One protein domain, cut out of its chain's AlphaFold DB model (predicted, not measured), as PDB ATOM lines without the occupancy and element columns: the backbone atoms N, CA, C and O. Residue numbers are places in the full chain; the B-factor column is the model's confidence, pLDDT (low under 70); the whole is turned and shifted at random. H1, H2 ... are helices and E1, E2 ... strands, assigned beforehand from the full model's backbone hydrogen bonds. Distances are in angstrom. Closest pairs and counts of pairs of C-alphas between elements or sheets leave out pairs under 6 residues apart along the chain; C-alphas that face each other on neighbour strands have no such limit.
ATOM      1  N   VAL A   4       3.252  18.628 -23.581       85.81
ATOM      2  CA  VAL A   4       2.183  19.278 -22.816       85.81
ATOM      3  C   VAL A   4       1.713  20.538 -23.526       85.81
ATOM      4  O   VAL A   4       2.515  21.371 -23.945       85.81
ATOM      5  N   ALA A   5       0.397  20.676 -23.627       85.25
ATOM      6  CA  ALA A   5      -0.260  21.895 -24.058       85.25
ATOM      7  C   ALA A   5      -1.450  22.195 -23.143       85.25
ATOM      8  O   ALA A   5      -2.028  21.306 -22.514       85.25
ATOM      9  N   GLU A   6      -1.814  23.468 -23.057       87.50
ATOM     10  CA  GLU A   6      -3.059  23.869 -22.416       87.50
ATOM     11  C   GLU A   6      -4.211  23.601 -23.386       87.50
ATOM     12  O   GLU A   6      -4.262  24.171 -24.475       87.50
ATOM     13  N   LEU A   7      -5.117  22.705 -23.002       84.56
ATOM     14  CA  LEU A   7      -6.331  22.417 -23.754       84.56
ATOM     15  C   LEU A   7      -7.504  23.130 -23.096       84.56
ATOM     16  O   LEU A   7      -7.645  23.108 -21.876       84.56
ATOM     17  N   THR A   8      -8.354  23.748 -23.910       85.75
ATOM     18  CA  THR A   8      -9.618  24.320 -23.440       85.75
ATOM     19  C   THR A   8     -10.726  23.318 -23.722       85.75
ATOM     20  O   THR A   8     -10.912  22.913 -24.869       85.75
ATOM     21  N   ASN A   9     -11.447  22.894 -22.687       81.31
ATOM     22  CA  ASN A   9     -12.628  22.062 -22.861       81.31
ATOM     23  C   ASN A   9     -13.767  22.930 -23.410       81.31
ATOM     24  O   ASN A   9     -14.183  23.888 -22.762       81.31
ATOM     25  N   TYR A  10     -14.272  22.593 -24.595       78.12
ATOM     26  CA  TYR A  10     -15.348  23.344 -25.245       78.12
ATOM     27  C   TYR A  10     -16.674  23.288 -24.478       78.12
ATOM     28  O   TYR A  10     -17.475  24.206 -24.613       78.12
ATOM     29  N   SER A  11     -16.895  22.250 -23.667       79.56
ATOM     30  CA  SER A  11     -18.140  22.087 -22.910       79.56
ATOM     31  C   SER A  11     -18.243  23.046 -21.722       79.56
ATOM     32  O   SER A  11     -19.308  23.600 -21.480       79.56
ATOM     33  N   ASP A  12     -17.134  23.268 -21.010       84.38
ATOM     34  CA  ASP A  12     -17.133  23.990 -19.727       84.38
ATOM     35  C   ASP A  12     -16.235  25.243 -19.735       84.38
ATOM     36  O   ASP A  12     -16.132  25.947 -18.734       84.38
ATOM     37  N   GLY A  13     -15.517  25.507 -20.834       80.62
ATOM     38  CA  GLY A  13     -14.557  26.612 -20.954       80.62
ATOM     39  C   GLY A  13     -13.307  26.473 -20.074       80.62
ATOM     40  O   GLY A  13     -12.496  27.396 -19.991       80.62
ATOM     41  N   THR A  14     -13.132  25.333 -19.402       85.25
ATOM     42  CA  THR A  14     -12.025  25.093 -18.471       85.25
ATOM     43  C   THR A  14     -10.720  24.816 -19.212       85.25
ATOM     44  O   THR A  14     -10.674  24.073 -20.193       85.25
ATOM     45  N   LYS A  15      -9.635  25.421 -18.725       86.38
ATOM     46  CA  LYS A  15      -8.277  25.236 -19.245       86.38
ATOM     47  C   LYS A  15      -7.562  24.160 -18.441       86.38
ATOM     48  O   LYS A  15      -7.374  24.315 -17.239       86.38
ATOM     49  N   VAL A  16      -7.149  23.085 -19.105       85.81
ATOM     50  CA  VAL A  16      -6.468  21.947 -18.480       85.81
ATOM     51  C   VAL A  16      -5.152  21.687 -19.196       85.81
ATOM     52  O   VAL A  16      -5.119  21.420 -20.401       85.81
ATOM     53  N   LYS A  17      -4.047  21.704 -18.445       88.75
ATOM     54  CA  LYS A  17      -2.747  21.259 -18.957       88.75
ATOM     55  C   LYS A  17      -2.806  19.761 -19.219       88.75
ATOM     56  O   LYS A  17      -2.957  18.961 -18.294       88.75
ATOM     57  N   SER A  18      -2.687  19.391 -20.485       88.75
ATOM     58  CA  SER A  18      -2.790  18.010 -20.929       88.75
ATOM     59  C   SER A  18      -1.570  17.636 -21.748       88.75
ATOM     60  O   SER A  18      -1.135  18.374 -22.631       88.75
ATOM     61  N   LEU A  19      -1.020  16.465 -21.458       88.88
ATOM     62  CA  LEU A  19      -0.035  15.835 -22.309       88.88
ATOM     63  C   LEU A  19      -0.735  15.314 -23.558       88.88
ATOM     64  O   LEU A  19      -1.645  14.495 -23.466       88.88
ATOM     65  N   ILE A  20      -0.281  15.763 -24.717       89.44
ATOM     66  CA  ILE A  20      -0.757  15.307 -26.015       89.44
ATOM     67  C   ILE A  20       0.234  14.275 -26.528       89.44
ATOM     68  O   ILE A  20       1.428  14.544 -26.550       89.44
ATOM     69  N   SER A  21      -0.228  13.098 -26.931       86.81
ATOM     70  CA  SER A  21       0.561  12.079 -27.629       86.81
ATOM     71  C   SER A  21      -0.189  11.588 -28.862       86.81
ATOM     72  O   SER A  21      -1.369  11.869 -29.032       86.81
ATOM     73  N   ILE A  22       0.517  10.871 -29.729       85.75
ATOM     74  CA  ILE A  22      -0.063  10.215 -30.901       85.75
ATOM     75  C   ILE A  22      -0.011   8.712 -30.641       85.75
ATOM     76  O   ILE A  22       1.063   8.210 -30.277       85.75
ATOM     77  N   ASP A  23      -1.142   8.028 -30.799       85.56
ATOM     78  CA  ASP A  23      -1.201   6.566 -30.788       85.56
ATOM     79  C   ASP A  23      -0.402   6.023 -31.982       85.56
ATOM     80  O   ASP A  23      -0.567   6.455 -33.119       85.56
ATOM     81  N   LYS A  24       0.496   5.071 -31.724       80.25
ATOM     82  CA  LYS A  24       1.320   4.459 -32.771       80.25
ATOM     83  C   LYS A  24       0.522   3.536 -33.693       80.25
ATOM     84  O   LYS A  24       0.987   3.281 -34.800       80.25
ATOM     85  N   LEU A  25      -0.604   2.993 -33.229       81.88
ATOM     86  CA  LEU A  25      -1.406   2.045 -33.992       81.88
ATOM     87  C   LEU A  25      -2.390   2.766 -34.916       81.88
ATOM     88  O   LEU A  25      -2.467   2.432 -36.095       81.88
ATOM     89  N   THR A  26      -3.113   3.760 -34.395       88.44
ATOM     90  CA  THR A  26      -4.165   4.467 -35.145       88.44
ATOM     91  C   THR A  26      -3.740   5.838 -35.673       88.44
ATOM     92  O   THR A  26      -4.443   6.413 -36.498       88.44
ATOM     93  N   ASN A  27      -2.583   6.361 -35.248       87.12
ATOM     94  CA  ASN A  27      -2.155   7.747 -35.487       87.12
ATOM     95  C   ASN A  27      -3.120   8.807 -34.932       87.12
ATOM     96  O   ASN A  27      -3.079   9.967 -35.347       87.12
ATOM     97  N   GLU A  28      -3.968   8.444 -33.970       88.12
ATOM     98  CA  GLU A  28      -4.892   9.380 -33.340       88.12
ATOM     99  C   GLU A  28      -4.210  10.222 -32.265       88.12
ATOM    100  O   GLU A  28      -3.285   9.788 -31.572       88.12
ATOM    101  N   VAL A  29      -4.691  11.455 -32.111       88.06
ATOM    102  CA  VAL A  29      -4.212  12.371 -31.080       88.06
ATOM    103  C   VAL A  29      -4.922  12.056 -29.769       88.06
ATOM    104  O   VAL A  29      -6.131  12.228 -29.642       88.06
ATOM    105  N   VAL A  30      -4.147  11.646 -28.772       88.50
ATOM    106  CA  VAL A  30      -4.625  11.331 -27.427       88.50
ATOM    107  C   VAL A  30      -4.144  12.404 -26.464       88.50
ATOM    108  O   VAL A  30      -2.954  12.719 -26.410       88.50
ATOM    109  N   SER A  31      -5.058  12.954 -25.668       88.69
ATOM    110  CA  SER A  31      -4.737  13.893 -24.597       88.69
ATOM    111  C   SER A  31      -4.948  13.256 -23.224       88.69
ATOM    112  O   SER A  31      -5.899  12.508 -22.995       88.69
ATOM    113  N   PHE A  32      -4.047  13.552 -22.290       87.94
ATOM    114  CA  PHE A  32      -4.153  13.090 -20.912       87.94
ATOM    115  C   PHE A  32      -3.808  14.215 -19.924       87.94
ATOM    116  O   PHE A  32      -2.727  14.798 -20.035       87.94
ATOM    117  N   PRO A  33      -4.684  14.540 -18.952       88.44
ATOM    118  CA  PRO A  33      -4.438  15.614 -17.990       88.44
ATOM    119  C   PRO A  33      -3.185  15.366 -17.152       88.44
ATOM    120  O   PRO A  33      -3.043  14.299 -16.550       88.44
ATOM    121  N   VAL A  34      -2.312  16.372 -17.048       87.25
ATOM    122  CA  VAL A  34      -1.036  16.258 -16.319       87.25
ATOM    123  C   VAL A  34      -1.261  15.972 -14.832       87.25
ATOM    124  O   VAL A  34      -0.541  15.175 -14.242       87.25
ATOM    125  N   GLU A  35      -2.319  16.523 -14.236       85.62
ATOM    126  CA  GLU A  35      -2.685  16.303 -12.827       85.62
ATOM    127  C   GLU A  35      -3.000  14.839 -12.490       85.62
ATOM    128  O   GLU A  35      -2.889  14.416 -11.340       85.62
ATOM    129  N   ARG A  36      -3.401  14.042 -13.489       85.69
ATOM    130  CA  ARG A  36      -3.710  12.616 -13.314       85.69
ATOM    131  C   ARG A  36      -2.509  11.715 -13.588       85.69
ATOM    132  O   ARG A  36      -2.610  10.502 -13.393       85.69
ATOM    133  N   ILE A  37      -1.390  12.276 -14.043       85.19
ATOM    134  CA  ILE A  37      -0.177  11.517 -14.327       85.19
ATOM    135  C   ILE A  37       0.490  11.130 -13.007       85.19
ATOM    136  O   ILE A  37       0.865  11.973 -12.198       85.19
ATOM    137  N   LYS A  38       0.683   9.825 -12.809       83.38
ATOM    138  CA  LYS A  38       1.441   9.278 -11.680       83.38
ATOM    139  C   LYS A  38       2.758   8.716 -12.195       83.38
ATOM    140  O   LYS A  38       2.770   7.681 -12.858       83.38
ATOM    141  N   ILE A  39       3.857   9.400 -11.887       83.50
ATOM    142  CA  ILE A  39       5.213   8.933 -12.192       83.50
ATOM    143  C   ILE A  39       5.800   8.293 -10.938       83.50
ATOM    144  O   ILE A  39       5.900   8.930  -9.888       83.50
ATOM    145  N   SER A  40       6.182   7.023 -11.042       84.19
ATOM    146  CA  SER A  40       6.872   6.315  -9.966       84.19
ATOM    147  C   SER A  40       8.236   6.942  -9.682       84.19
ATOM    148  O   SER A  40       8.920   7.418 -10.581       84.19
ATOM    149  N   GLU A  41       8.674   6.903  -8.424       81.94
ATOM    150  CA  GLU A  41       9.989   7.441  -8.048       81.94
ATOM    151  C   GLU A  41      11.159   6.627  -8.585       81.94
ATOM    152  O   GLU A  41      12.271   7.137  -8.691       81.94
ATOM    153  N   LYS A  42      10.910   5.355  -8.887       83.06
ATOM    154  CA  LYS A  42      11.900   4.426  -9.409       83.06
ATOM    155  C   LYS A  42      11.429   3.889 -10.747       83.06
ATOM    156  O   LYS A  42      10.286   3.448 -10.859       83.06
ATOM    157  N   PHE A  43      12.325   3.879 -11.723       82.12
ATOM    158  CA  PHE A  43      12.095   3.278 -13.028       82.12
ATOM    159  C   PHE A  43      13.348   2.513 -13.456       82.12
ATOM    160  O   PHE A  43      14.452   3.042 -13.379       82.12
ATOM    161  N   GLY A  44      13.197   1.241 -13.838       74.81
ATOM    162  CA  GLY A  44      14.335   0.411 -14.264       74.81
ATOM    163  C   GLY A  44      15.452   0.271 -13.216       74.81
ATOM    164  O   GLY A  44      16.613   0.162 -13.584       74.81
ATOM    165  N   GLY A  45      15.127   0.336 -11.920       80.56
ATOM    166  CA  GLY A  45      16.112   0.288 -10.827       80.56
ATOM    167  C   GLY A  45      16.741   1.638 -10.454       80.56
ATOM    168  O   GLY A  45      17.326   1.748  -9.378       80.56
ATOM    169  N   VAL A  46      16.545   2.681 -11.264       84.19
ATOM    170  CA  VAL A  46      17.087   4.030 -11.035       84.19
ATOM    171  C   VAL A  46      16.050   4.906 -10.340       84.19
ATOM    172  O   VAL A  46      14.859   4.834 -10.650       84.19
ATOM    173  N   LYS A  47      16.487   5.734  -9.384       87.56
ATOM    174  CA  LYS A  47      15.645   6.767  -8.762       87.56
ATOM    175  C   LYS A  47      15.613   8.005  -9.657       87.56
ATOM    176  O   LYS A  47      16.666   8.532  -9.992       87.56
ATOM    177  N   LEU A  48      14.417   8.470 -10.005       87.00
ATOM    178  CA  LEU A  48      14.225   9.689 -10.788       87.00
ATOM    179  C   LEU A  48      14.292  10.922  -9.888       87.00
ATOM    180  O   LEU A  48      13.588  10.999  -8.873       87.00
ATOM    181  N   ASN A  49      15.087  11.904 -10.303       88.00
ATOM    182  CA  ASN A  49      15.185  13.193  -9.627       88.00
ATOM    183  C   ASN A  49      13.881  14.001  -9.790       88.00
ATOM    184  O   ASN A  49      13.150  13.810 -10.764       88.00
ATOM    185  N   PRO A  50      13.560  14.921  -8.864       88.44
ATOM    186  CA  PRO A  50      12.353  15.745  -8.964       88.44
ATOM    187  C   PRO A  50      12.316  16.597 -10.244       88.44
ATOM    188  O   PRO A  50      11.256  16.735 -10.844       88.44
ATOM    189  N   GLU A  51      13.467  17.089 -10.699       88.62
ATOM    190  CA  GLU A  51      13.602  17.830 -11.960       88.62
ATOM    191  C   GLU A  51      13.274  16.947 -13.173       88.62
ATOM    192  O   GLU A  51      12.402  17.276 -13.972       88.62
ATOM    193  N   GLN A  52      13.842  15.739 -13.219       87.38
ATOM    194  CA  GLN A  52      13.521  14.730 -14.232       87.38
ATOM    195  C   GLN A  52      12.029  14.371 -14.234       87.38
ATOM    196  O   GLN A  52      11.421  14.226 -15.290       87.38
ATOM    197  N   LYS A  53      11.404  14.240 -13.057       88.12
ATOM    198  CA  LYS A  53       9.956  14.000 -12.957       88.12
ATOM    199  C   LYS A  53       9.158  15.165 -13.538       88.12
ATOM    200  O   LYS A  53       8.186  14.913 -14.244       88.12
ATOM    201  N   ALA A  54       9.550  16.407 -13.258       88.00
ATOM    202  CA  ALA A  54       8.892  17.588 -13.811       88.00
ATOM    203  C   ALA A  54       9.000  17.619 -15.342       88.00
ATOM    204  O   ALA A  54       7.994  17.779 -16.026       88.00
ATOM    205  N   GLU A  55      10.181  17.350 -15.890       88.88
ATOM    206  CA  GLU A  55      10.379  17.255 -17.338       88.88
ATOM    207  C   GLU A  55       9.549  16.130 -17.976       88.88
ATOM    208  O   GLU A  55       8.908  16.332 -19.010       88.88
ATOM    209  N   LEU A  56       9.484  14.958 -17.340       88.44
ATOM    210  CA  LEU A  56       8.644  13.850 -17.803       88.44
ATOM    211  C   LEU A  56       7.148  14.199 -17.749       88.44
ATOM    212  O   LEU A  56       6.401  13.789 -18.641       88.44
ATOM    213  N   LEU A  57       6.713  14.967 -16.743       86.69
ATOM    214  CA  LEU A  57       5.348  15.499 -16.648       86.69
ATOM    215  C   LEU A  57       5.048  16.508 -17.759       86.69
ATOM    216  O   LEU A  57       3.932  16.520 -18.268       86.69
ATOM    217  N   GLU A  58       6.038  17.299 -18.184       86.69
ATOM    218  CA  GLU A  58       5.946  18.178 -19.360       86.69
ATOM    219  C   GLU A  58       5.931  17.412 -20.696       86.69
ATOM    220  O   GLU A  58       5.752  17.999 -21.770       86.69
ATOM    221  N   GLY A  59       6.100  16.088 -20.651       84.75
ATOM    222  CA  GLY A  59       6.235  15.255 -21.836       84.75
ATOM    223  C   GLY A  59       7.592  15.398 -22.505       84.75
ATOM    224  O   GLY A  59       7.734  14.989 -23.655       84.75
ATOM    225  N   ARG A  60       8.595  15.982 -21.842       86.50
ATOM    226  CA  ARG A  60       9.942  16.080 -22.399       86.50
ATOM    227  C   ARG A  60      10.679  14.745 -22.292       86.50
ATOM    228  O   ARG A  60      10.427  13.963 -21.373       86.50
ATOM    229  N   PRO A  61      11.571  14.465 -23.252       87.06
ATOM    230  CA  PRO A  61      12.455  13.320 -23.180       87.06
ATOM    231  C   PRO A  61      13.536  13.551 -22.117       87.06
ATOM    232  O   PRO A  61      14.307  14.498 -22.227       87.06
ATOM    233  N   VAL A  62      13.629  12.664 -21.129       88.06
ATOM    234  CA  VAL A  62      14.644  12.739 -20.070       88.06
ATOM    235  C   VAL A  62      15.603  11.573 -20.185       88.06
ATOM    236  O   VAL A  62      15.182  10.418 -20.220       88.06
ATOM    237  N   LEU A  63      16.901  11.870 -20.220       85.50
ATOM    238  CA  LEU A  63      17.937  10.851 -20.164       85.50
ATOM    239  C   LEU A  63      18.052  10.292 -18.742       85.50
ATOM    240  O   LEU A  63      18.289  11.038 -17.792       85.50
ATOM    241  N   VAL A  64      17.900   8.977 -18.614       84.69
ATOM    242  CA  VAL A  64      18.127   8.253 -17.367       84.69
ATOM    243  C   VAL A  64      19.302   7.311 -17.567       84.69
ATOM    244  O   VAL A  64      19.323   6.520 -18.511       84.69
ATOM    245  N   GLU A  65      20.283   7.415 -16.679       82.69
ATOM    246  CA  GLU A  65      21.499   6.609 -16.697       82.69
ATOM    247  C   GLU A  65      21.439   5.526 -15.620       82.69
ATOM    248  O   GLU A  65      20.834   5.720 -14.563       82.69
ATOM    249  N   GLY A  66      22.062   4.378 -15.879       79.19
ATOM    250  CA  GLY A  66      22.179   3.307 -14.893       79.19
ATOM    251  C   GLY A  66      20.966   2.375 -14.787       79.19
ATOM    252  O   GLY A  66      20.808   1.705 -13.768       79.19
ATOM    253  N   MET A  67      20.089   2.328 -15.795       82.94
ATOM    254  CA  MET A  67      18.938   1.420 -15.780       82.94
ATOM    255  C   MET A  67      19.383  -0.026 -15.932       82.94
ATOM    256  O   MET A  67      20.184  -0.349 -16.799       82.94
ATOM    257  N   VAL A  68      18.827  -0.907 -15.107       78.88
ATOM    258  CA  VAL A  68      19.154  -2.332 -15.119       78.88
ATOM    259  C   VAL A  68      18.105  -3.079 -15.927       78.88
ATOM    260  O   VAL A  68      16.905  -3.032 -15.631       78.88
ATOM    261  N   ASN A  69      18.550  -3.815 -16.940       77.81
ATOM    262  CA  ASN A  69      17.679  -4.719 -17.665       77.81
ATOM    263  C   ASN A  69      17.337  -5.912 -16.770       77.81
ATOM    264  O   ASN A  69      18.171  -6.770 -16.515       77.81
ATOM    265  N   THR A  70      16.083  -6.013 -16.338       75.56
ATOM    266  CA  THR A  70      15.618  -7.155 -15.527       75.56
ATOM    267  C   THR A  70      15.824  -8.527 -16.183       75.56
ATOM    268  O   THR A  70      15.815  -9.529 -15.477       75.56
ATOM    269  N   LYS A  71      16.004  -8.592 -17.513       75.50
ATOM    270  CA  LYS A  71      16.212  -9.844 -18.255       75.50
ATOM    271  C   LYS A  71      17.680 -10.247 -18.375       75.50
ATOM    272  O   LYS A  71      17.973 -11.429 -18.261       75.50
ATOM    273  N   THR A  72      18.574  -9.297 -18.652       75.81
ATOM    274  CA  THR A  72      20.001  -9.575 -18.908       75.81
ATOM    275  C   THR A  72      20.912  -9.156 -17.757       75.81
ATOM    276  O   THR A  72      22.057  -9.578 -17.704       75.81
ATOM    277  N   GLY A  73      20.419  -8.344 -16.819       73.19
ATOM    278  CA  GLY A  73      21.211  -7.758 -15.735       73.19
ATOM    279  C   GLY A  73      22.116  -6.608 -16.182       73.19
ATOM    280  O   GLY A  73      22.774  -5.993 -15.348       73.19
ATOM    281  N   GLU A  74      22.139  -6.286 -17.476       76.69
ATOM    282  CA  GLU A  74      22.995  -5.242 -18.026       76.69
ATOM    283  C   GLU A  74      22.508  -3.853 -17.624       76.69
ATOM    284  O   GLU A  74      21.305  -3.566 -17.608       76.69
ATOM    285  N   VAL A  75      23.470  -2.983 -17.337       77.44
ATOM    286  CA  VAL A  75      23.229  -1.576 -17.044       77.44
ATOM    287  C   VAL A  75      23.302  -0.785 -18.345       77.44
ATOM    288  O   VAL A  75      24.299  -0.852 -19.063       77.44
ATOM    289  N   PHE A  76      22.261  -0.022 -18.650       79.69
ATOM    290  CA  PHE A  76      22.182   0.807 -19.843       79.69
ATOM    291  C   PHE A  76      21.560   2.165 -19.530       79.69
ATOM    292  O   PHE A  76      20.839   2.348 -18.548       79.69
ATOM    293  N   ASN A  77      21.827   3.129 -20.401       83.00
ATOM    294  CA  ASN A  77      21.261   4.467 -20.317       83.00
ATOM    295  C   ASN A  77      20.243   4.621 -21.452       83.00
ATOM    296  O   ASN A  77      20.460   4.114 -22.555       83.00
ATOM    297  N   GLN A  78      19.110   5.266 -21.182       84.00
ATOM    298  CA  GLN A  78      18.064   5.461 -22.186       84.00
ATOM    299  C   GLN A  78      17.259   6.723 -21.889       84.00
ATOM    300  O   GLN A  78      17.012   7.080 -20.738       84.00
ATOM    301  N   GLN A  79      16.798   7.379 -22.951       86.62
ATOM    302  CA  GLN A  79      15.814   8.442 -22.821       86.62
ATOM    303  C   GLN A  79      14.420   7.865 -22.560       86.62
ATOM    304  O   GLN A  79      13.963   6.940 -23.239       86.62
ATOM    305  N   LEU A  80      13.733   8.444 -21.583       87.31
ATOM    306  CA  LEU A  80      12.356   8.141 -21.227       87.31
ATOM    307  C   LEU A  80      11.455   9.312 -21.596       87.31
ATOM    308  O   LEU A  80      11.829  10.471 -21.451       87.31
ATOM    309  N   GLN A  81      10.239   9.002 -22.027       88.56
ATOM    310  CA  GLN A  81       9.168   9.978 -22.201       88.56
ATOM    311  C   GLN A  81       7.883   9.403 -21.642       88.56
ATOM    312  O   GLN A  81       7.634   8.203 -21.764       88.56
ATOM    313  N   TYR A  82       7.025  10.242 -21.077       88.38
ATOM    314  CA  TYR A  82       5.678   9.804 -20.751       88.38
ATOM    315  C   TYR A  82       4.823   9.733 -22.022       88.38
ATOM    316  O   TYR A  82       4.831  10.654 -22.839       88.38
ATOM    317  N   ASN A  83       4.088   8.634 -22.201       87.56
ATOM    318  CA  ASN A  83       3.114   8.488 -23.278       87.56
ATOM    319  C   ASN A  83       1.694   8.621 -22.710       87.56
ATOM    320  O   ASN A  83       1.330   7.878 -21.798       87.56
ATOM    321  N   ALA A  84       0.906   9.554 -23.254       86.62
ATOM    322  CA  ALA A  84      -0.472   9.804 -22.826       86.62
ATOM    323  C   ALA A  84      -1.421   8.635 -23.136       86.62
ATOM    324  O   ALA A  84      -2.318   8.360 -22.344       86.62
ATOM    325  N   ASP A  85      -1.192   7.928 -24.245       84.50
ATOM    326  CA  ASP A  85      -1.993   6.772 -24.660       84.50
ATOM    327  C   ASP A  85      -1.751   5.577 -23.724       84.50
ATOM    328  O   ASP A  85      -2.625   5.149 -22.966       84.50
ATOM    329  N   ALA A  86      -0.497   5.126 -23.655       83.12
ATOM    330  CA  ALA A  86      -0.114   4.000 -22.811       83.12
ATOM    331  C   ALA A  86      -0.085   4.321 -21.300       83.12
ATOM    332  O   ALA A  86       0.161   3.419 -20.494       83.12
ATOM    333  N   LYS A  87      -0.276   5.593 -20.915       86.00
ATOM    334  CA  LYS A  87      -0.258   6.116 -19.531       86.00
ATOM    335  C   LYS A  87       0.962   5.658 -18.724       86.00
ATOM    336  O   LYS A  87       0.887   5.416 -17.518       86.00
ATOM    337  N   LYS A  88       2.099   5.510 -19.401       86.62
ATOM    338  CA  LYS A  88       3.345   4.994 -18.827       86.62
ATOM    339  C   LYS A  88       4.555   5.658 -19.458       86.62
ATOM    340  O   LYS A  88       4.484   6.186 -20.571       86.62
ATOM    341  N   LEU A  89       5.677   5.582 -18.748       86.12
ATOM    342  CA  LEU A  89       6.977   5.920 -19.308       86.12
ATOM    343  C   LEU A  89       7.345   4.899 -20.386       86.12
ATOM    344  O   LEU A  89       7.248   3.687 -20.180       86.12
ATOM    345  N   VAL A  90       7.746   5.409 -21.540       84.88
ATOM    346  CA  VAL A  90       8.217   4.632 -22.678       84.88
ATOM    347  C   VAL A  90       9.648   5.027 -22.994       84.88
ATOM    348  O   VAL A  90      10.027   6.194 -22.885       84.88
ATOM    349  N   PHE A  91      10.437   4.043 -23.408       85.56
ATOM    350  CA  PHE A  91      11.755   4.287 -23.967       85.56
ATOM    351  C   PHE A  91      11.597   4.940 -25.342       85.56
ATOM    352  O   PHE A  91      10.826   4.478 -26.188       85.56
ATOM    353  N   ILE A  92      12.323   6.026 -25.557       78.75
ATOM    354  CA  ILE A  92      12.392   6.746 -26.831       78.75
ATOM    355  C   ILE A  92      13.800   6.613 -27.396       78.75
ATOM    356  O   ILE A  92      14.774   6.523 -26.652       78.75
TER     357      ILE A  92
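Overview. This is residues 4 to 92 of the 208 residues of an uncharacterized protein of Sphingobacterium sp (UniProt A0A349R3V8). Two small, strongly twisted sheets, each a meander of three strands, stand one after the other along the longest axis of a flat model, and a single short helix, H1, packs over one face of the sheet E4 E5 E6. A long link without a named element, residues 34 to 49, leads from E3 of the other sheet, E1 E2 E3, past this second sheet and folds back to H1. The printed part has 89 residues, with one named helix and six named strands in the order E1 E2 E3 H1 E4 E5 E6; both sheets are antiparallel and the class is mostly strand. It is only just loose, close to compact, with a radius of gyration of the C-alphas of 14.7 A, and spans 50 by 30 by 15 A.

Arrangement. The sheet made of E4, residues 62 to 68, E5, residues 75 to 83, and E6, residues 88 to 92, has E5 as its inner strand. E4 and E5 form an antiparallel hairpin, with N 64 and O 78 at 3.0 A and N 76 and O 67 at 2.8 A, within hydrogen-bond range. E5 bends by 53 degrees at residue 79. E5 and E6 form another hairpin, with N 90 and O 81 at 2.8 A. H1, residues 50 to 57, is on this sheet at a height of 8.6 A; every O i to N i+4 pair in it is within hydrogen-bond range. It lies only just over E4 and E5, with 3 of its C-alphas falling on each. On the local plane it stands at 58 degrees to E4, slantwise to the strands and only just short of across. The closest C-alphas of H1 and E5 are those of Leu 56 and Tyr 82, 5.8 A apart. With its residues 56 to 57, H1 only grazes the sheet of E1, residues 4 to 8, E2, residues 15 to 22, and E3, residues 29 to 33. E1 and E2 are a hairpin, with N 5 and O 18 at 2.9 A, and E2 and E3 another, with N 21 and O 30 at 2.8 A. The closest C-alphas of E2 and E5, those of Ser 21 and Asn 83, are 6.2 A apart; E3 and E6 are apart.

Along the chain. E5 is the longest strand by residues, 23.3 A from first to last C-alpha, and E2 measures 20.7 A, E4 16.5 A. E3 measures 13.5 A, E1 12.8 A, E6 12.2 A and H1 10.4 A. E1 begins at C-alpha 4 (2.183, 19.278, -22.816), H1 at C-alpha 50 (12.353, 15.745, -8.964), and E6 ends at C-alpha 92 (12.392, 6.746, -26.831).

Size, cuts and confidence. The C-alphas farthest apart are those of Gly 13 and Thr 72, 50.1 A. The printed part has no cut. The link from E3 to H1, 16 residues, is long; within it residues 42 to 43 pair antiparallel with residues 46 to 47. The mean pLDDT of the printed part is 84.6, and no printed residue is under 70.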